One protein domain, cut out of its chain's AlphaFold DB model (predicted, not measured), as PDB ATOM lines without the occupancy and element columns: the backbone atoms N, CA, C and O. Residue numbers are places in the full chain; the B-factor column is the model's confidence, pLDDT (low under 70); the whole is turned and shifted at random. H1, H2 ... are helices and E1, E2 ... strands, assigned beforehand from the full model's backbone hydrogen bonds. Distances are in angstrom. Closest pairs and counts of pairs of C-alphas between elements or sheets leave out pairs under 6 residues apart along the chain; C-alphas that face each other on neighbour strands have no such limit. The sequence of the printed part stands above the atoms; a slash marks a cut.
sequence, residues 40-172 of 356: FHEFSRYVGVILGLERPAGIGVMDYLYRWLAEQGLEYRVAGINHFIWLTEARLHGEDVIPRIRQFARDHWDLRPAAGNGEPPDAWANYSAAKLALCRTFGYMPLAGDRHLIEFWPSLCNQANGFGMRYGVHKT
ATOM      1  N   PHE A  40     -24.873 -35.941  50.763       95.75
ATOM      2  CA  PHE A  40     -24.550 -34.560  50.386       95.75
ATOM      3  C   PHE A  40     -23.914 -34.421  48.993       95.75
ATOM      4  O   PHE A  40     -24.081 -33.386  48.349       95.75
ATOM      5  N   HIS A  41     -23.233 -35.452  48.484       94.06
ATOM      6  CA  HIS A  41     -22.591 -35.433  47.167       94.06
ATOM      7  C   HIS A  41     -23.584 -35.195  46.034       94.06
ATOM      8  O   HIS A  41     -23.222 -34.624  45.011       94.06
ATOM      9  N   GLU A  42     -24.854 -35.548  46.230       90.38
ATOM     10  CA  GLU A  42     -25.929 -35.236  45.290       90.38
ATOM     11  C   GLU A  42     -26.035 -33.733  45.004       90.38
ATOM     12  O   GLU A  42     -26.412 -33.365  43.892       90.38
ATOM     13  N   PHE A  43     -25.630 -32.856  45.935       93.69
ATOM     14  CA  PHE A  43     -25.557 -31.414  45.697       93.69
ATOM     15  C   PHE A  43     -24.737 -31.087  44.442       93.69
ATOM     16  O   PHE A  43     -25.116 -30.199  43.673       93.69
ATOM     17  N   SER A  44     -23.689 -31.869  44.145       92.56
ATOM     18  CA  SER A  44     -22.832 -31.613  42.989       92.56
ATOM     19  C   SER A  44     -23.539 -31.757  41.646       92.56
ATOM     20  O   SER A  44     -23.057 -31.242  40.642       92.56
ATOM     21  N   ARG A  45     -24.670 -32.467  41.608       88.69
ATOM     22  CA  ARG A  45     -25.470 -32.638  40.393       88.69
ATOM     23  C   ARG A  45     -26.263 -31.375  40.063       88.69
ATOM     24  O   ARG A  45     -26.474 -31.089  38.891       88.69
ATOM     25  N   TYR A  46     -26.682 -30.618  41.076       90.62
ATOM     26  CA  TYR A  46     -27.604 -29.491  40.913       90.62
ATOM     27  C   TYR A  46     -26.894 -28.144  40.850       90.62
ATOM     28  O   TYR A  46     -27.346 -27.257  40.133       90.62
ATOM     29  N   VAL A  47     -25.779 -27.972  41.566       92.69
ATOM     30  CA  VAL A  47     -25.086 -26.674  41.640       92.69
ATOM     31  C   VAL A  47     -24.668 -26.168  40.263       92.69
ATOM     32  O   VAL A  47     -24.920 -25.007  39.943       92.69
ATOM     33  N   GLY A  48     -24.106 -27.040  39.423       91.44
ATOM     34  CA  GLY A  48     -23.732 -26.684  38.054       91.44
ATOM     35  C   GLY A  48     -24.916 -26.184  37.232       91.44
ATOM     36  O   GLY A  48     -24.854 -25.100  36.665       91.44
ATOM     37  N   VAL A  49     -26.025 -26.923  37.253       89.88
ATOM     38  CA  VAL A  49     -27.220 -26.607  36.456       89.88
ATOM     39  C   VAL A  49     -27.938 -25.353  36.956       89.88
ATOM     40  O   VAL A  49     -28.363 -24.522  36.161       89.88
ATOM     41  N   ILE A  50     -28.077 -25.190  38.273       93.31
ATOM     42  CA  ILE A  50     -28.867 -24.096  38.857       93.31
ATOM     43  C   ILE A  50     -28.066 -22.793  38.890       93.31
ATOM     44  O   ILE A  50     -28.612 -21.706  38.660       93.31
ATOM     45  N   LEU A  51     -26.775 -22.887  39.219       95.81
ATOM     46  CA  LEU A  51     -25.924 -21.731  39.497       95.81
ATOM     47  C   LEU A  51     -24.913 -21.427  38.387       95.81
ATOM     48  O   LEU A  51     -24.325 -20.351  38.418       95.81
ATOM     49  N   GLY A  52     -24.754 -22.305  37.391       95.50
ATOM     50  CA  GLY A  52     -23.751 -22.161  36.328       95.50
ATOM     51  C   GLY A  52     -22.335 -22.538  36.775       95.50
ATOM     52  O   GLY A  52     -21.358 -22.169  36.133       95.50
ATOM     53  N   LEU A  53     -22.212 -23.245  37.898       96.50
ATOM     54  CA  LEU A  53     -20.944 -23.599  38.533       96.50
ATOM     55  C   LEU A  53     -20.576 -25.055  38.218       96.50
ATOM     56  O   LEU A  53     -20.494 -25.884  39.118       96.50
ATOM     57  N   GLU A  54     -20.457 -25.409  36.938       95.25
ATOM     58  CA  GLU A  54     -20.199 -26.791  36.504       95.25
ATOM     59  C   GLU A  54     -18.880 -27.341  37.060       95.25
ATOM     60  O   GLU A  54     -17.870 -26.642  37.107       95.25
ATOM     61  N   ARG A  55     -18.875 -28.619  37.469       95.12
ATOM     62  CA  ARG A  55     -17.667 -29.257  38.002       95.12
ATOM     63  C   ARG A  55     -16.604 -29.386  36.906       95.12
ATOM     64  O   ARG A  55     -16.835 -30.135  35.954       95.12
ATOM     65  N   PRO A  56     -15.417 -28.768  37.064       94.94
ATOM     66  CA  PRO A  56     -14.355 -28.895  36.076       94.94
ATOM     67  C   PRO A  56     -13.871 -30.338  35.915       94.94
ATOM     68  O   PRO A  56     -13.853 -31.128  36.866       94.94
ATOM     69  N   ALA A  57     -13.423 -30.674  34.703       93.19
ATOM     70  CA  ALA A  57     -12.826 -31.973  34.420       93.19
ATOM     71  C   ALA A  57     -11.592 -32.219  35.311       93.19
ATOM     72  O   ALA A  57     -10.762 -31.334  35.508       93.19
ATOM     73  N   GLY A  58     -11.475 -33.434  35.850       90.00
ATOM     74  CA  GLY A  58     -10.357 -33.829  36.715       90.00
ATOM     75  C   GLY A  58     -10.481 -33.415  38.186       90.00
ATOM     76  O   GLY A  58      -9.660 -33.851  38.989       90.00
ATOM     77  N   ILE A  59     -11.505 -32.645  38.575       92.00
ATOM     78  CA  ILE A  59     -11.769 -32.323  39.985       92.00
ATOM     79  C   ILE A  59     -12.714 -33.371  40.590       92.00
ATOM     80  O   ILE A  59     -13.817 -33.608  40.092       92.00
ATOM     81  N   GLY A  60     -12.280 -34.008  41.683       92.56
ATOM     82  CA  GLY A  60     -13.102 -34.953  42.446       92.56
ATOM     83  C   GLY A  60     -14.284 -34.271  43.144       92.56
ATOM     84  O   GLY A  60     -14.250 -33.074  43.411       92.56
ATOM     85  N   VAL A  61     -15.338 -35.030  43.471       93.69
ATOM     86  CA  VAL A  61     -16.563 -34.482  44.095       93.69
ATOM     87  C   VAL A  61     -16.288 -33.733  45.406       93.69
ATOM     88  O   VAL A  61     -16.821 -32.648  45.604       93.69
ATOM     89  N   MET A  62     -15.378 -34.255  46.230       93.62
ATOM     90  CA  MET A  62     -14.905 -33.625  47.465       93.62
ATOM     91  C   MET A  62     -14.320 -32.230  47.216       93.62
ATOM     92  O   MET A  62     -14.782 -31.242  47.780       93.62
ATOM     93  N   ASP A  63     -13.309 -32.143  46.349       94.00
ATOM     94  CA  ASP A  63     -12.637 -30.881  46.035       94.00
ATOM     95  C   ASP A  63     -13.597 -29.885  45.393       94.00
ATOM     96  O   ASP A  63     -13.511 -28.689  45.656       94.00
ATOM     97  N   TYR A  64     -14.530 -30.382  44.581       96.69
ATOM     98  CA  TYR A  64     -15.569 -29.559  43.995       96.69
ATOM     99  C   TYR A  64     -16.452 -28.929  45.079       96.69
ATOM    100  O   TYR A  64     -16.533 -27.706  45.162       96.69
ATOM    101  N   LEU A  65     -17.051 -29.749  45.950       96.62
ATOM    102  CA  LEU A  65     -18.011 -29.293  46.954       96.62
ATOM    103  C   LEU A  65     -17.375 -28.427  48.045       96.62
ATOM    104  O   LEU A  65     -17.927 -27.388  48.401       96.62
ATOM    105  N   TYR A  66     -16.226 -28.842  48.576       95.44
ATOM    106  CA  TYR A  66     -15.656 -28.250  49.788       95.44
ATOM    107  C   TYR A  66     -14.612 -27.159  49.537       95.44
ATOM    108  O   TYR A  66     -14.263 -26.441  50.471       95.44
ATOM    109  N   ARG A  67     -14.096 -27.031  48.308       95.19
ATOM    110  CA  ARG A  67     -13.051 -26.054  47.967       95.19
ATOM    111  C   ARG A  67     -13.412 -25.221  46.746       95.19
ATOM    112  O   ARG A  67     -13.520 -24.006  46.856       95.19
ATOM    113  N   TRP A  68     -13.622 -25.861  45.599       97.56
ATOM    114  CA  TRP A  68     -13.792 -25.156  44.330       97.56
ATOM    115  C   TRP A  68     -15.024 -24.246  44.332       97.56
ATOM    116  O   TRP A  68     -14.930 -23.103  43.902       97.56
ATOM    117  N   LEU A  69     -16.162 -24.705  44.871       97.81
ATOM    118  CA  LEU A  69     -17.365 -23.870  44.985       97.81
ATOM    119  C   LEU A  69     -17.118 -22.594  45.805       97.81
ATOM    120  O   LEU A  69     -17.547 -21.516  45.397       97.81
ATOM    121  N   ALA A  70     -16.376 -22.699  46.910       97.00
ATOM    122  CA  ALA A  70     -16.000 -21.542  47.719       97.00
ATOM    123  C   ALA A  70     -15.038 -20.604  46.967       97.00
ATOM    124  O   ALA A  70     -15.195 -19.388  47.038       97.00
ATOM    125  N   GLU A  71     -14.092 -21.143  46.185       97.56
ATOM    126  CA  GLU A  71     -13.222 -20.353  45.293       97.56
ATOM    127  C   GLU A  71     -14.027 -19.599  44.216       97.56
ATOM    128  O   GLU A  71     -13.616 -18.522  43.788       97.56
ATOM    129  N   GLN A  72     -15.194 -20.121  43.816       98.12
ATOM    130  CA  GLN A  72     -16.146 -19.424  42.939       98.12
ATOM    131  C   GLN A  72     -17.070 -18.453  43.694       98.12
ATOM    132  O   GLN A  72     -17.988 -17.900  43.101       98.12
ATOM    133  N   GLY A  73     -16.862 -18.235  44.994       97.94
ATOM    134  CA  GLY A  73     -17.667 -17.327  45.809       97.94
ATOM    135  C   GLY A  73     -19.035 -17.875  46.220       97.94
ATOM    136  O   GLY A  73     -19.903 -17.075  46.571       97.94
ATOM    137  N   LEU A  74     -19.249 -19.199  46.161       98.38
ATOM    138  CA  LEU A  74     -20.448 -19.837  46.703       98.38
ATOM    139  C   LEU A  74     -20.248 -20.180  48.184       98.38
ATOM    140  O   LEU A  74     -19.502 -21.092  48.538       98.38
ATOM    141  N   GLU A  75     -20.997 -19.497  49.036       97.50
ATOM    142  CA  GLU A  75     -21.176 -19.829  50.445       97.50
ATOM    143  C   GLU A  75     -22.492 -20.581  50.611       97.50
ATOM    144  O   GLU A  75     -23.508 -20.205  50.027       97.50
ATOM    145  N   TYR A  76     -22.510 -21.651  51.399       97.00
ATOM    146  CA  TYR A  76     -23.720 -22.442  51.576       97.00
ATOM    147  C   TYR A  76     -23.781 -23.114  52.941       97.00
ATOM    148  O   TYR A  76     -22.767 -23.338  53.605       97.00
ATOM    149  N   ARG A  77     -25.001 -23.466  53.350       97.06
ATOM    150  CA  ARG A  77     -25.279 -24.100  54.632       97.06
ATOM    151  C   ARG A  77     -26.146 -25.331  54.451       97.06
ATOM    152  O   ARG A  77     -27.255 -25.257  53.917       97.06
ATOM    153  N   VAL A  78     -25.633 -26.455  54.940       97.56
ATOM    154  CA  VAL A  78     -26.320 -27.746  54.928       97.56
ATOM    155  C   VAL A  78     -26.593 -28.178  56.353       97.56
ATOM    156  O   VAL A  78     -25.684 -28.194  57.185       97.56
ATOM    157  N   ALA A  79     -27.852 -28.495  56.628       98.31
ATOM    158  CA  ALA A  79     -28.285 -28.899  57.953       98.31
ATOM    159  C   ALA A  79     -29.482 -29.846  57.879       98.31
ATOM    160  O   ALA A  79     -30.352 -29.714  57.015       98.31
ATOM    161  N   GLY A  80     -29.535 -30.788  58.813       98.44
ATOM    162  CA  GLY A  80     -30.651 -31.704  58.989       98.44
ATOM    163  C   GLY A  80     -30.245 -32.897  59.840       98.44
ATOM    164  O   GLY A  80     -29.418 -32.780  60.740       98.44
ATOM    165  N   ILE A  81     -30.831 -34.044  59.536       98.56
ATOM    166  CA  ILE A  81     -30.445 -35.350  60.077       98.56
ATOM    167  C   ILE A  81     -30.036 -36.251  58.913       98.56
ATOM    168  O   ILE A  81     -30.366 -35.936  57.767       98.56
ATOM    169  N   ASN A  82     -29.359 -37.368  59.197       98.44
ATOM    170  CA  ASN A  82     -28.904 -38.276  58.147       98.44
ATOM    171  C   ASN A  82     -30.003 -38.611  57.131       98.44
ATOM    172  O   ASN A  82     -31.131 -38.905  57.526       98.44
ATOM    173  N   HIS A  83     -29.663 -38.568  55.837       97.62
ATOM    174  CA  HIS A  83     -30.580 -38.804  54.711       97.62
ATOM    175  C   HIS A  83     -31.744 -37.794  54.577       97.62
ATOM    176  O   HIS A  83     -32.579 -37.923  53.681       97.62
ATOM    177  N   PHE A  84     -31.781 -36.757  55.413       97.62
ATOM    178  CA  PHE A  84     -32.803 -35.713  55.407       97.62
ATOM    179  C   PHE A  84     -32.190 -34.332  55.693       97.62
ATOM    180  O   PHE A  84     -32.670 -33.546  56.512       97.62
ATOM    181  N   ILE A  85     -31.083 -34.060  55.001       97.62
ATOM    182  CA  ILE A  85     -30.358 -32.787  55.001       97.62
ATOM    183  C   ILE A  85     -30.878 -31.829  53.936       97.62
ATOM    184  O   ILE A  85     -31.313 -32.237  52.858       97.62
ATOM    185  N   TRP A  86     -30.778 -30.536  54.234       98.00
ATOM    186  CA  TRP A  86     -31.332 -29.465  53.421       98.00
ATOM    187  C   TRP A  86     -30.304 -28.366  53.184       98.00
ATOM    188  O   TRP A  86     -29.569 -27.981  54.096       98.00
ATOM    189  N   LEU A  87     -30.300 -27.817  51.969       97.69
ATOM    190  CA  LEU A  87     -29.632 -26.561  51.654       97.69
ATOM    191  C   LEU A  87     -30.473 -25.408  52.206       97.69
ATOM    192  O   LEU A  87     -31.510 -25.058  51.640       97.69
ATOM    193  N   THR A  88     -30.042 -24.854  53.334       95.81
ATOM    194  CA  THR A  88     -30.798 -23.860  54.117       95.81
ATOM    195  C   THR A  88     -30.391 -22.429  53.805       95.81
ATOM    196  O   THR A  88     -31.224 -21.527  53.859       95.81
ATOM    197  N   GLU A  89     -29.139 -22.225  53.406       96.50
ATOM    198  CA  GLU A  89     -28.617 -20.949  52.926       96.50
ATOM    199  C   GLU A  89     -27.702 -21.212  51.734       96.50
ATOM    200  O   GLU A  89     -26.980 -22.212  51.705       96.50
ATOM    201  N   ALA A  90     -27.728 -20.315  50.753       97.50
ATOM    202  CA  ALA A  90     -26.792 -20.307  49.642       97.50
ATOM    203  C   ALA A  90     -26.621 -18.867  49.151       97.50
ATOM    204  O   ALA A  90     -27.607 -18.218  48.798       97.50
ATOM    205  N   ARG A  91     -25.383 -18.370  49.128       98.50
ATOM    206  CA  ARG A  91     -25.028 -17.044  48.621       98.50
ATOM    207  C   ARG A  91     -23.926 -17.158  47.584       98.50
ATOM    208  O   ARG A  91     -22.889 -17.740  47.873       98.50
ATOM    209  N   LEU A  92     -24.132 -16.589  46.402       98.31
ATOM    210  CA  LEU A  92     -23.114 -16.512  45.354       98.31
ATOM    211  C   LEU A  92     -22.651 -15.061  45.239       98.31
ATOM    212  O   LEU A  92     -23.454 -14.187  44.928       98.31
ATOM    213  N   HIS A  93     -21.380 -14.793  45.541       97.81
ATOM    214  CA  HIS A  93     -20.825 -13.432  45.593       97.81
ATOM    215  C   HIS A  93     -21.649 -12.473  46.481       97.81
ATOM    216  O   HIS A  93     -21.841 -11.304  46.158       97.81
ATOM    217  N   GLY A  94     -22.166 -12.991  47.602       97.62
ATOM    218  CA  GLY A  94     -23.005 -12.255  48.557       97.62
ATOM    219  C   GLY A  94     -24.505 -12.218  48.227       97.62
ATOM    220  O   GLY A  94     -25.312 -11.941  49.120       97.62
ATOM    221  N   GLU A  95     -24.912 -12.555  47.000       98.12
ATOM    222  CA  GLU A  95     -26.319 -12.589  46.582       98.12
ATOM    223  C   GLU A  95     -27.001 -13.885  47.036       98.12
ATOM    224  O   GLU A  95     -26.485 -14.970  46.790       98.12
ATOM    225  N   ASP A  96     -28.173 -13.793  47.674       98.12
ATOM    226  CA  ASP A  96     -28.976 -14.969  48.038       98.12
ATOM    227  C   ASP A  96     -29.511 -15.682  46.784       98.12
ATOM    228  O   ASP A  96     -30.315 -15.129  46.033       98.12
ATOM    229  N   VAL A  97     -29.094 -16.935  46.583       97.62
ATOM    230  CA  VAL A  97     -29.489 -17.754  45.427       97.62
ATOM    231  C   VAL A  97     -30.566 -18.793  45.749       97.62
ATOM    232  O   VAL A  97     -31.003 -19.518  44.848       97.62
ATOM    233  N   ILE A  98     -31.080 -18.844  46.984       96.56
ATOM    234  CA  ILE A  98     -32.243 -19.678  47.330       96.56
ATOM    235  C   ILE A  98     -33.449 -19.394  46.409       96.56
ATOM    236  O   ILE A  98     -34.078 -20.357  45.955       96.56
ATOM    237  N   PRO A  99     -33.776 -18.140  46.023       96.38
ATOM    238  CA  PRO A  99     -34.838 -17.872  45.050       96.38
ATOM    239  C   PRO A  99     -34.646 -18.575  43.696       96.38
ATOM    240  O   PRO A  99     -35.626 -19.072  43.136       96.38
ATOM    241  N   ARG A 100     -33.403 -18.682  43.199       95.69
ATOM    242  CA  ARG A 100     -33.078 -19.388  41.944       95.69
ATOM    243  C   ARG A 100     -33.310 -20.890  42.071       95.69
ATOM    244  O   ARG A 100     -33.913 -21.492  41.191       95.69
ATOM    245  N   ILE A 101     -32.915 -21.478  43.199       93.56
ATOM    246  CA  ILE A 101     -33.158 -22.895  43.514       93.56
ATOM    247  C   ILE A 101     -34.664 -23.196  43.566       93.56
ATOM    248  O   ILE A 101     -35.130 -24.188  43.004       93.56
ATOM    249  N   ARG A 102     -35.455 -22.306  44.181       95.00
ATOM    250  CA  ARG A 102     -36.923 -22.423  44.208       95.00
ATOM    251  C   ARG A 102     -37.537 -22.333  42.817       95.00
ATOM    252  O   ARG A 102     -38.499 -23.045  42.539       95.00
ATOM    253  N   GLN A 103     -37.021 -21.436  41.979       94.88
ATOM    254  CA  GLN A 103     -37.485 -21.276  40.605       94.88
ATOM    255  C   GLN A 103     -37.189 -22.532  39.786       94.88
ATOM    256  O   GLN A 103     -38.111 -23.093  39.208       94.88
ATOM    257  N   PHE A 104     -35.964 -23.056  39.872       93.19
ATOM    258  CA  PHE A 104     -35.598 -24.323  39.242       93.19
ATOM    259  C   PHE A 104     -36.546 -25.462  39.652       93.19
ATOM    260  O   PHE A 104     -37.084 -26.168  38.807       93.19
ATOM    261  N   ALA A 105     -36.844 -25.604  40.946       93.31
ATOM    262  CA  ALA A 105     -37.783 -26.624  41.405       93.31
ATOM    263  C   ALA A 105     -39.223 -26.419  40.901       93.31
ATOM    264  O   ALA A 105     -39.951 -27.394  40.760       93.31
ATOM    265  N   ARG A 106     -39.663 -25.183  40.628       92.31
ATOM    266  CA  ARG A 106     -40.974 -24.926  40.007       92.31
ATOM    267  C   ARG A 106     -40.996 -25.305  38.533       92.31
ATOM    268  O   ARG A 106     -41.995 -25.867  38.095       92.31
ATOM    269  N   ASP A 107     -39.919 -25.004  37.820       90.75
ATOM    270  CA  ASP A 107     -39.842 -25.164  36.367       90.75
ATOM    271  C   ASP A 107     -39.557 -26.611  35.953       90.75
ATOM    272  O   ASP A 107     -40.020 -27.054  34.906       90.75
ATOM    273  N   HIS A 108     -38.832 -27.357  36.790       87.56
ATOM    274  CA  HIS A 108     -38.350 -28.704  36.475       87.56
ATOM    275  C   HIS A 108     -39.027 -29.822  37.281       87.56
ATOM    276  O   HIS A 108     -38.722 -30.996  37.078       87.56
ATOM    277  N   TRP A 109     -39.928 -29.499  38.213       87.12
ATOM    278  CA  TRP A 109     -40.708 -30.524  38.908       87.12
ATOM    279  C   TRP A 109     -41.732 -31.161  37.962       87.12
ATOM    280  O   TRP A 109     -42.632 -30.482  37.463       87.12
ATOM    281  N   ASP A 110     -41.647 -32.481  37.802       82.00
ATOM    282  CA  ASP A 110     -42.611 -33.276  37.046       82.00
ATOM    283  C   ASP A 110     -42.799 -34.680  37.657       82.00
ATOM    284  O   ASP A 110     -41.956 -35.179  38.399       82.00
ATOM    285  N   LEU A 111     -43.935 -35.305  37.343       75.38
ATOM    286  CA  LEU A 111     -44.304 -36.686  37.668       75.38
ATOM    287  C   LEU A 111     -44.268 -37.602  36.431       75.38
ATOM    288  O   LEU A 111     -44.816 -38.709  36.472       75.38
ATOM    289  N   ARG A 112     -43.744 -37.123  35.296       60.22
ATOM    290  CA  ARG A 112     -43.832 -37.847  34.025       60.22
ATOM    291  C   ARG A 112     -43.179 -39.233  34.126       60.22
ATOM    292  O   ARG A 112     -42.124 -39.379  34.741       60.22
ATOM    293  N   PRO A 113     -43.771 -40.259  33.486       51.28
ATOM    294  CA  PRO A 113     -43.084 -41.526  33.281       51.28
ATOM    295  C   PRO A 113     -41.732 -41.258  32.610       51.28
ATOM    296  O   PRO A 113     -41.671 -40.442  31.688       51.28
ATOM    297  N   ALA A 114     -40.672 -41.955  33.035       48.78
ATOM    298  CA  ALA A 114     -39.434 -42.011  32.258       48.78
ATOM    299  C   ALA A 114     -39.807 -42.322  30.798       48.78
ATOM    300  O   ALA A 114     -40.525 -43.293  30.570       48.78
ATOM    301  N   ALA A 115     -39.416 -41.433  29.879       46.19
ATOM    302  CA  ALA A 115     -39.834 -41.356  28.478       46.19
ATOM    303  C   ALA A 115     -40.544 -42.613  27.929       46.19
ATOM    304  O   ALA A 115     -39.928 -43.650  27.674       46.19
ATOM    305  N   GLY A 116     -41.852 -42.502  27.696       43.53
ATOM    306  CA  GLY A 116     -42.512 -43.365  26.727       43.53
ATOM    307  C   GLY A 116     -42.070 -42.945  25.327       43.53
ATOM    308  O   GLY A 116     -42.175 -41.771  24.987       43.53
ATOM    309  N   ASN A 117     -41.643 -43.914  24.513       44.88
ATOM    310  CA  ASN A 117     -41.462 -43.798  23.060       44.88
ATOM    311  C   ASN A 117     -40.140 -43.145  22.602       44.88
ATOM    312  O   ASN A 117     -40.142 -42.110  21.948       44.88
ATOM    313  N   GLY A 118     -39.005 -43.802  22.860       48.12
ATOM    314  CA  GLY A 118     -37.779 -43.614  22.064       48.12
ATOM    315  C   GLY A 118     -37.019 -42.295  22.237       48.12
ATOM    316  O   GLY A 118     -35.954 -42.151  21.638       48.12
ATOM    317  N   GLU A 119     -37.498 -41.362  23.057       45.12
ATOM    318  CA  GLU A 119     -36.696 -40.217  23.487       45.12
ATOM    319  C   GLU A 119     -35.705 -40.652  24.580       45.12
ATOM    320  O   GLU A 119     -36.074 -41.435  25.466       45.12
ATOM    321  N   PRO A 120     -34.441 -40.186  24.539       45.38
ATOM    322  CA  PRO A 120     -33.532 -40.402  25.652       45.38
ATOM    323  C   PRO A 120     -34.180 -39.803  26.906       45.38
ATOM    324  O   PRO A 120     -34.667 -38.672  26.842       45.38
ATOM    325  N   PRO A 121     -34.237 -40.541  28.029       51.22
ATOM    326  CA  PRO A 121     -34.814 -40.005  29.249       51.22
ATOM    327  C   PRO A 121     -34.097 -38.698  29.574       51.22
ATOM    328  O   PRO A 121     -32.869 -38.680  29.677       51.22
ATOM    329  N   ASP A 122     -34.855 -37.609  29.725       52.66
ATOM    330  CA  ASP A 122     -34.323 -36.418  30.372       52.66
ATOM    331  C   ASP A 122     -33.724 -36.883  31.706       52.66
ATOM    332  O   ASP A 122     -34.391 -37.556  32.501       52.66
ATOM    333  N   ALA A 123     -32.439 -36.586  31.914       49.31
ATOM    334  CA  ALA A 123     -31.657 -37.049  33.058       49.31
ATOM    335  C   ALA A 123     -32.300 -36.667  34.407       49.31
ATOM    336  O   ALA A 123     -31.949 -37.236  35.445       49.31
ATOM    337  N   TRP A 124     -33.257 -35.733  34.379       51.41
ATOM    338  CA  TRP A 124     -33.978 -35.191  35.522       51.41
ATOM    339  C   TRP A 124     -35.413 -35.704  35.682       51.41
ATOM    340  O   TRP A 124     -35.926 -35.684  36.801       51.41
ATOM    341  N   ALA A 125     -36.053 -36.208  34.621       51.38
ATOM    342  CA  ALA A 125     -37.516 -36.317  34.538       51.38
ATOM    343  C   ALA A 125     -38.174 -37.353  35.468       51.38
ATOM    344  O   ALA A 125     -39.397 -37.434  35.510       51.38
ATOM    345  N   ASN A 126     -37.401 -38.129  36.235       58.31
ATOM    346  CA  ASN A 126     -37.980 -39.039  37.231       58.31
ATOM    347  C   ASN A 126     -37.102 -39.293  38.475       58.31
ATOM    348  O   ASN A 126     -37.613 -39.701  39.505       58.31
ATOM    349  N   TYR A 127     -35.786 -39.042  38.429       64.69
ATOM    350  CA  TYR A 127     -34.871 -39.369  39.543       64.69
ATOM    351  C   TYR A 127     -34.740 -38.280  40.621       64.69
ATOM    352  O   TYR A 127     -33.972 -38.437  41.570       64.69
ATOM    353  N   SER A 128     -35.397 -37.136  40.445       86.62
ATOM    354  CA  SER A 128     -35.367 -36.011  41.396       86.62
ATOM    355  C   SER A 128     -36.754 -35.452  41.667       86.62
ATOM    356  O   SER A 128     -36.889 -34.333  42.162       86.62
ATOM    357  N   ALA A 129     -37.783 -36.215  41.311       89.56
ATOM    358  CA  ALA A 129     -39.156 -35.838  41.511       89.56
ATOM    359  C   ALA A 129     -39.371 -35.475  42.998       89.56
ATOM    360  O   ALA A 129     -39.640 -34.314  43.316       89.56
ATOM    361  N   ALA A 130     -39.239 -36.420  43.927       92.06
ATOM    362  CA  ALA A 130     -39.546 -36.173  45.337       92.06
ATOM    363  C   ALA A 130     -38.790 -34.946  45.884       92.06
ATOM    364  O   ALA A 130     -39.401 -34.059  46.489       92.06
ATOM    365  N   LYS A 131     -37.493 -34.834  45.585       93.44
ATOM    366  CA  LYS A 131     -36.659 -33.679  45.932       93.44
ATOM    367  C   LYS A 131     -37.204 -32.354  45.402       93.44
ATOM    368  O   LYS A 131     -37.324 -31.399  46.172       93.44
ATOM    369  N   LEU A 132     -37.534 -32.272  44.113       93.56
ATOM    370  CA  LEU A 132     -38.032 -31.037  43.504       93.56
ATOM    371  C   LEU A 132     -39.444 -30.688  43.997       93.56
ATOM    372  O   LEU A 132     -39.714 -29.512  44.231       93.56
ATOM    373  N   ALA A 133     -40.310 -31.670  44.269       93.56
ATOM    374  CA  ALA A 133     -41.601 -31.433  44.923       93.56
ATOM    375  C   ALA A 133     -41.442 -30.808  46.310       93.56
ATOM    376  O   ALA A 133     -42.106 -29.815  46.628       93.56
ATOM    377  N   LEU A 134     -40.554 -31.372  47.132       95.44
ATOM    378  CA  LEU A 134     -40.257 -30.840  48.459       95.44
ATOM    379  C   LEU A 134     -39.646 -29.440  48.360       95.44
ATOM    380  O   LEU A 134     -40.106 -28.525  49.039       95.44
ATOM    381  N   CYS A 135     -38.687 -29.234  47.457       95.81
ATOM    382  CA  CYS A 135     -38.060 -27.931  47.248       95.81
ATOM    383  C   CYS A 135     -39.057 -26.867  46.782       95.81
ATOM    384  O   CYS A 135     -39.056 -25.745  47.288       95.81
ATOM    385  N   ARG A 136     -39.951 -27.215  45.853       94.00
ATOM    386  CA  ARG A 136     -41.026 -26.335  45.387       94.00
ATOM    387  C   ARG A 136     -41.974 -25.944  46.521       94.00
ATOM    388  O   ARG A 136     -42.433 -24.806  46.553       94.00
ATOM    389  N   THR A 137     -42.274 -26.881  47.418       94.12
ATOM    390  CA  THR A 137     -43.265 -26.700  48.488       94.12
ATOM    391  C   THR A 137     -42.692 -25.939  49.683       94.12
ATOM    392  O   THR A 137     -43.322 -25.009  50.176       94.12
ATOM    393  N   PHE A 138     -41.492 -26.306  50.138       95.06
ATOM    394  CA  PHE A 138     -40.882 -25.771  51.362       95.06
ATOM    395  C   PHE A 138     -39.837 -24.693  51.099       95.06
ATOM    396  O   PHE A 138     -39.432 -23.988  52.018       95.06
ATOM    397  N   GLY A 139     -39.424 -24.526  49.847       94.25
ATOM    398  CA  GLY A 139     -38.535 -23.456  49.427       94.25
ATOM    399  C   GLY A 139     -37.045 -23.722  49.659       94.25
ATOM    400  O   GLY A 139     -36.246 -22.813  49.452       94.25
ATOM    401  N   TYR A 140     -36.665 -24.924  50.081       96.19
ATOM    402  CA  TYR A 140     -35.279 -25.315  50.338       96.19
ATOM    403  C   TYR A 140     -35.025 -26.670  49.694       96.19
ATOM    404  O   TYR A 140     -35.913 -27.520  49.707       96.19
ATOM    405  N   MET A 141     -33.844 -26.878  49.119       95.62
ATOM    406  CA  MET A 141     -33.543 -28.116  48.402       95.62
ATOM    407  C   MET A 141     -33.086 -29.204  49.381       95.62
ATOM    408  O   MET A 141     -32.060 -29.012  50.038       95.62
ATOM    409  N   PRO A 142     -33.787 -30.349  49.471       96.44
ATOM    410  CA  PRO A 142     -33.237 -31.522  50.130       96.44
ATOM    411  C   PRO A 142     -32.033 -32.035  49.339       96.44
ATOM    412  O   PRO A 142     -32.055 -32.054  48.106       96.44
ATOM    413  N   LEU A 143     -30.989 -32.468  50.037       95.31
ATOM    414  CA  LEU A 143     -29.749 -32.895  49.394       95.31
ATOM    415  C   LEU A 143     -29.594 -34.411  49.311       95.31
ATOM    416  O   LEU A 143     -28.783 -34.848  48.519       95.31
ATOM    417  N   ALA A 144     -30.409 -35.214  49.997       94.00
ATOM    418  CA  ALA A 144     -30.405 -36.666  49.798       94.00
ATOM    419  C   ALA A 144     -31.120 -37.091  48.501       94.00
ATOM    420  O   ALA A 144     -31.916 -36.343  47.929       94.00
ATOM    421  N   GLY A 145     -30.840 -38.297  48.017       90.56
ATOM    422  CA  GLY A 145     -31.538 -38.905  46.889       90.56
ATOM    423  C   GLY A 145     -32.992 -39.256  47.222       90.56
ATOM    424  O   GLY A 145     -33.321 -39.619  48.354       90.56
ATOM    425  N   ASP A 146     -33.863 -39.214  46.210       91.50
ATOM    426  CA  ASP A 146     -35.309 -39.435  46.359       91.50
ATOM    427  C   ASP A 146     -35.648 -40.738  47.089       91.50
ATOM    428  O   ASP A 146     -36.553 -40.756  47.919       91.50
ATOM    429  N   ARG A 147     -34.877 -41.811  46.849       89.25
ATOM    430  CA  ARG A 147     -35.073 -43.114  47.507       89.25
ATOM    431  C   ARG A 147     -35.079 -43.039  49.032       89.25
ATOM    432  O   ARG A 147     -35.739 -43.858  49.654       89.25
ATOM    433  N   HIS A 148     -34.347 -42.086  49.602       93.31
ATOM    434  CA  HIS A 148     -34.307 -41.857  51.036       93.31
ATOM    435  C   HIS A 148     -35.366 -40.835  51.446       93.31
ATOM    436  O   HIS A 148     -36.131 -41.079  52.371       93.31
ATOM    437  N   LEU A 149     -35.476 -39.716  50.718       93.69
ATOM    438  CA  LEU A 149     -36.406 -38.629  51.046       93.69
ATOM    439  C   LEU A 149     -37.857 -39.096  51.187       93.69
ATOM    440  O   LEU A 149     -38.576 -38.603  52.059       93.69
ATOM    441  N   ILE A 150     -38.296 -40.041  50.348       92.69
ATOM    442  CA  ILE A 150     -39.670 -40.544  50.409       92.69
ATOM    443  C   ILE A 150     -39.989 -41.254  51.733       92.69
ATOM    444  O   ILE A 150     -41.144 -41.258  52.141       92.69
ATOM    445  N   GLU A 151     -38.994 -41.839  52.405       92.94
ATOM    446  CA  GLU A 151     -39.177 -42.578  53.662       92.94
ATOM    447  C   GLU A 151     -39.371 -41.624  54.847       92.94
ATOM    448  O   GLU A 151     -40.081 -41.943  55.795       92.94
ATOM    449  N   PHE A 152     -38.826 -40.408  54.759       94.31
ATOM    450  CA  PHE A 152     -39.016 -39.369  55.773       94.31
ATOM    451  C   PHE A 152     -40.357 -38.648  55.638       94.31
ATOM    452  O   PHE A 152     -40.794 -37.976  56.574       94.31
ATOM    453  N   TRP A 153     -41.013 -38.753  54.482       91.50
ATOM    454  CA  TRP A 153     -42.186 -37.953  54.168       91.50
ATOM    455  C   TRP A 153     -43.403 -38.834  53.839       91.50
ATOM    456  O   TRP A 153     -43.502 -39.369  52.733       91.50
ATOM    457  N   PRO A 154     -44.407 -38.939  54.730       87.12
ATOM    458  CA  PRO A 154     -45.475 -39.939  54.604       87.12
ATOM    459  C   PRO A 154     -46.323 -39.785  53.331       87.12
ATOM    460  O   PRO A 154     -46.786 -40.766  52.749       87.12
ATOM    461  N   SER A 155     -46.498 -38.559  52.821       91.00
ATOM    462  CA  SER A 155     -47.233 -38.338  51.566       91.00
ATOM    463  C   SER A 155     -46.469 -38.777  50.307       91.00
ATOM    464  O   SER A 155     -47.085 -38.882  49.246       91.00
ATOM    465  N   LEU A 156     -45.161 -39.047  50.405       91.81
ATOM    466  CA  LEU A 156     -44.305 -39.472  49.292       91.81
ATOM    467  C   LEU A 156     -44.104 -40.994  49.222       91.81
ATOM    468  O   LEU A 156     -43.876 -41.515  48.133       91.81
ATOM    469  N   CYS A 157     -44.279 -41.720  50.330       91.44
ATOM    470  CA  CYS A 157     -44.210 -43.184  50.371       91.44
ATOM    471  C   CYS A 157     -45.473 -43.783  51.005       91.44
ATOM    472  O   CYS A 157     -45.547 -44.000  52.210       91.44
ATOM    473  N   ASN A 158     -46.494 -44.054  50.190       91.38
ATOM    474  CA  ASN A 158     -47.732 -44.693  50.643       91.38
ATOM    475  C   ASN A 158     -48.420 -45.457  49.504       91.38
ATOM    476  O   ASN A 158     -48.034 -45.369  48.338       91.38
ATOM    477  N   GLN A 159     -49.475 -46.203  49.821       90.81
ATOM    478  CA  GLN A 159     -50.174 -47.027  48.835       90.81
ATOM    479  C   GLN A 159     -50.702 -46.218  47.631       90.81
ATOM    480  O   GLN A 159     -50.621 -46.697  46.501       90.81
ATOM    481  N   ALA A 160     -51.172 -44.981  47.835       90.06
ATOM    482  CA  ALA A 160     -51.755 -44.154  46.773       90.06
ATOM    483  C   ALA A 160     -50.732 -43.681  45.722       90.06
ATOM    484  O   ALA A 160     -51.110 -43.279  44.621       90.06
ATOM    485  N   ASN A 161     -49.438 -43.728  46.039       88.94
ATOM    486  CA  ASN A 161     -48.354 -43.376  45.122       88.94
ATOM    487  C   ASN A 161     -47.464 -44.578  44.753       88.94
ATOM    488  O   ASN A 161     -46.374 -44.397  44.205       88.94
ATOM    489  N   GLY A 162     -47.929 -45.799  45.039       88.44
ATOM    490  CA  GLY A 162     -47.164 -47.020  44.798       88.44
ATOM    491  C   GLY A 162     -45.906 -47.108  45.661       88.44
ATOM    492  O   GLY A 162     -44.917 -47.688  45.226       88.44
ATOM    493  N   PHE A 163     -45.927 -46.524  46.863       88.88
ATOM    494  CA  PHE A 163     -44.797 -46.446  47.790       88.88
ATOM    495  C   PHE A 163     -43.553 -45.794  47.168       88.88
ATOM    496  O   PHE A 163     -42.472 -46.386  47.160       88.88
ATOM    497  N   GLY A 164     -43.727 -44.597  46.605       88.12
ATOM    498  CA  GLY A 164     -42.656 -43.813  45.983       88.12
ATOM    499  C   GLY A 164     -42.490 -44.012  44.477       88.12
ATOM    500  O   GLY A 164     -41.887 -43.167  43.820       88.12
ATOM    501  N   MET A 165     -43.082 -45.061  43.896       86.62
ATOM    502  CA  MET A 165     -42.970 -45.361  42.459       86.62
ATOM    503  C   MET A 165     -43.491 -44.227  41.564       86.62
ATOM    504  O   MET A 165     -42.935 -43.977  40.499       86.62
ATOM    505  N   ARG A 166     -44.530 -43.503  42.008       86.12
ATOM    506  CA  ARG A 166     -45.044 -42.307  41.316       86.12
ATOM    507  C   ARG A 166     -44.003 -41.185  41.189       86.12
ATOM    508  O   ARG A 166     -44.145 -40.342  40.318       86.12
ATOM    509  N   TYR A 167     -42.994 -41.180  42.055       87.12
ATOM    510  CA  TYR A 167     -41.883 -40.227  42.082       87.12
ATOM    511  C   TYR A 167     -40.591 -40.848  41.521       87.12
ATOM    512  O   TYR A 167     -39.504 -40.436  41.903       87.12
ATOM    513  N   GLY A 168     -40.694 -41.910  40.711       81.75
ATOM    514  CA  GLY A 168     -39.540 -42.551  40.073       81.75
ATOM    515  C   GLY A 168     -38.654 -43.381  40.994       81.75
ATOM    516  O   GLY A 168     -37.606 -43.871  40.572       81.75
ATOM    517  N   VAL A 169     -39.065 -43.585  42.246       85.25
ATOM    518  CA  VAL A 169     -38.305 -44.398  43.190       85.25
ATOM    519  C   VAL A 169     -38.645 -45.868  43.001       85.25
ATOM    520  O   VAL A 169     -39.701 -46.341  43.418       85.25
ATOM    521  N   HIS A 170     -37.700 -46.614  42.434       82.12
ATOM    522  CA  HIS A 170     -37.759 -48.069  42.371       82.12
ATOM    523  C   HIS A 170     -37.178 -48.698  43.640       82.12
ATOM    524  O   HIS A 170     -36.012 -48.488  43.987       82.12
ATOM    525  N   LYS A 171     -37.984 -49.510  44.333       75.81
ATOM    526  CA  LYS A 171     -37.549 -50.209  45.547       75.81
ATOM    527  C   LYS A 171     -36.436 -51.204  45.230       75.81
ATOM    528  O   LYS A 171     -36.601 -52.103  44.408       75.81
ATOM    529  N   THR A 172     -35.319 -51.085  45.941       81.94
ATOM    530  CA  THR A 172     -34.253 -52.092  45.897       81.94
ATOM    531  C   THR A 172     -34.695 -53.309  46.705       81.94
ATOM    532  O   THR A 172     -34.791 -53.237  47.930       81.94
TER     533      THR A 172
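AT A GLANCE: This is residues 40 to 172 of the 356 residues of the protein "Alpha-galacturonidase" of candidate division BRC1 bacterium ADurb.BinA292 (UniProt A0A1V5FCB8). A long hairpin of two antiparallel strands, E1 and E2, runs along one side of a curved chain of five crossed helices, each touching the next in the order H2, H1, H3, H4, H5. H1 is nearest the middle, and the 20-residue link 109 to 128 loops out to 26 A from the mean of the C-alphas. The printed part has 133 residues, in the order H1, H2, E1, E2, H3, H4, H5, class mixed. It is compact, radius of gyration of the C-alphas 15.3 A, spans 45 by 35 by 27 A.

HOW THE PARTS SIT: H1, residues 40 to 51, touches H2, residues 61 to 71, with residues 41 to 44 alone, at a steep tilt of 45 degrees; the closest C-alphas, of Ser 44 and Leu 65, are 6.7 A apart. E1, residues 74 to 81, and E2, residues 84 to 92, form a hairpin at 165 degrees, with N 77 and O 89 at 2.9 A. H3, residues 98 to 108, touches H4, residues 129 to 138, closest at the C-alphas of Ala 105 and Leu 132, 4.9 A. H1 touches H3 with residues 50 to 51 alone, about perpendicular at 86 degrees; the closest C-alphas, of Ile 50 and Ile 101, are 6.4 A apart. H4 touches H5, residues 146 to 152, at a steep tilt of 51 degrees, closest at the C-alphas of Ala 130 and Asp 146, 5.4 A. H3 and H4 have every O i to N i+4 pair within hydrogen-bond range; H2 has 5 of 7, H1 3 of 8 with 5 of 9 O i to N i+3, H5 1 of 3 with 3 of 4.

IN THESE COORDINATES: H1 begins at C-alpha 40 (-24.550, -34.560, 50.386) and is 16.9 A long. E1 is 22.8 A and E2 23.7 A. H5 ends at C-alpha 152 (-39.016, -39.369, 55.773).

THE WHOLE: The printed part has no cut. The link H3 to H4 is long, and residues 112 to 127 within it are under 70 in pLDDT.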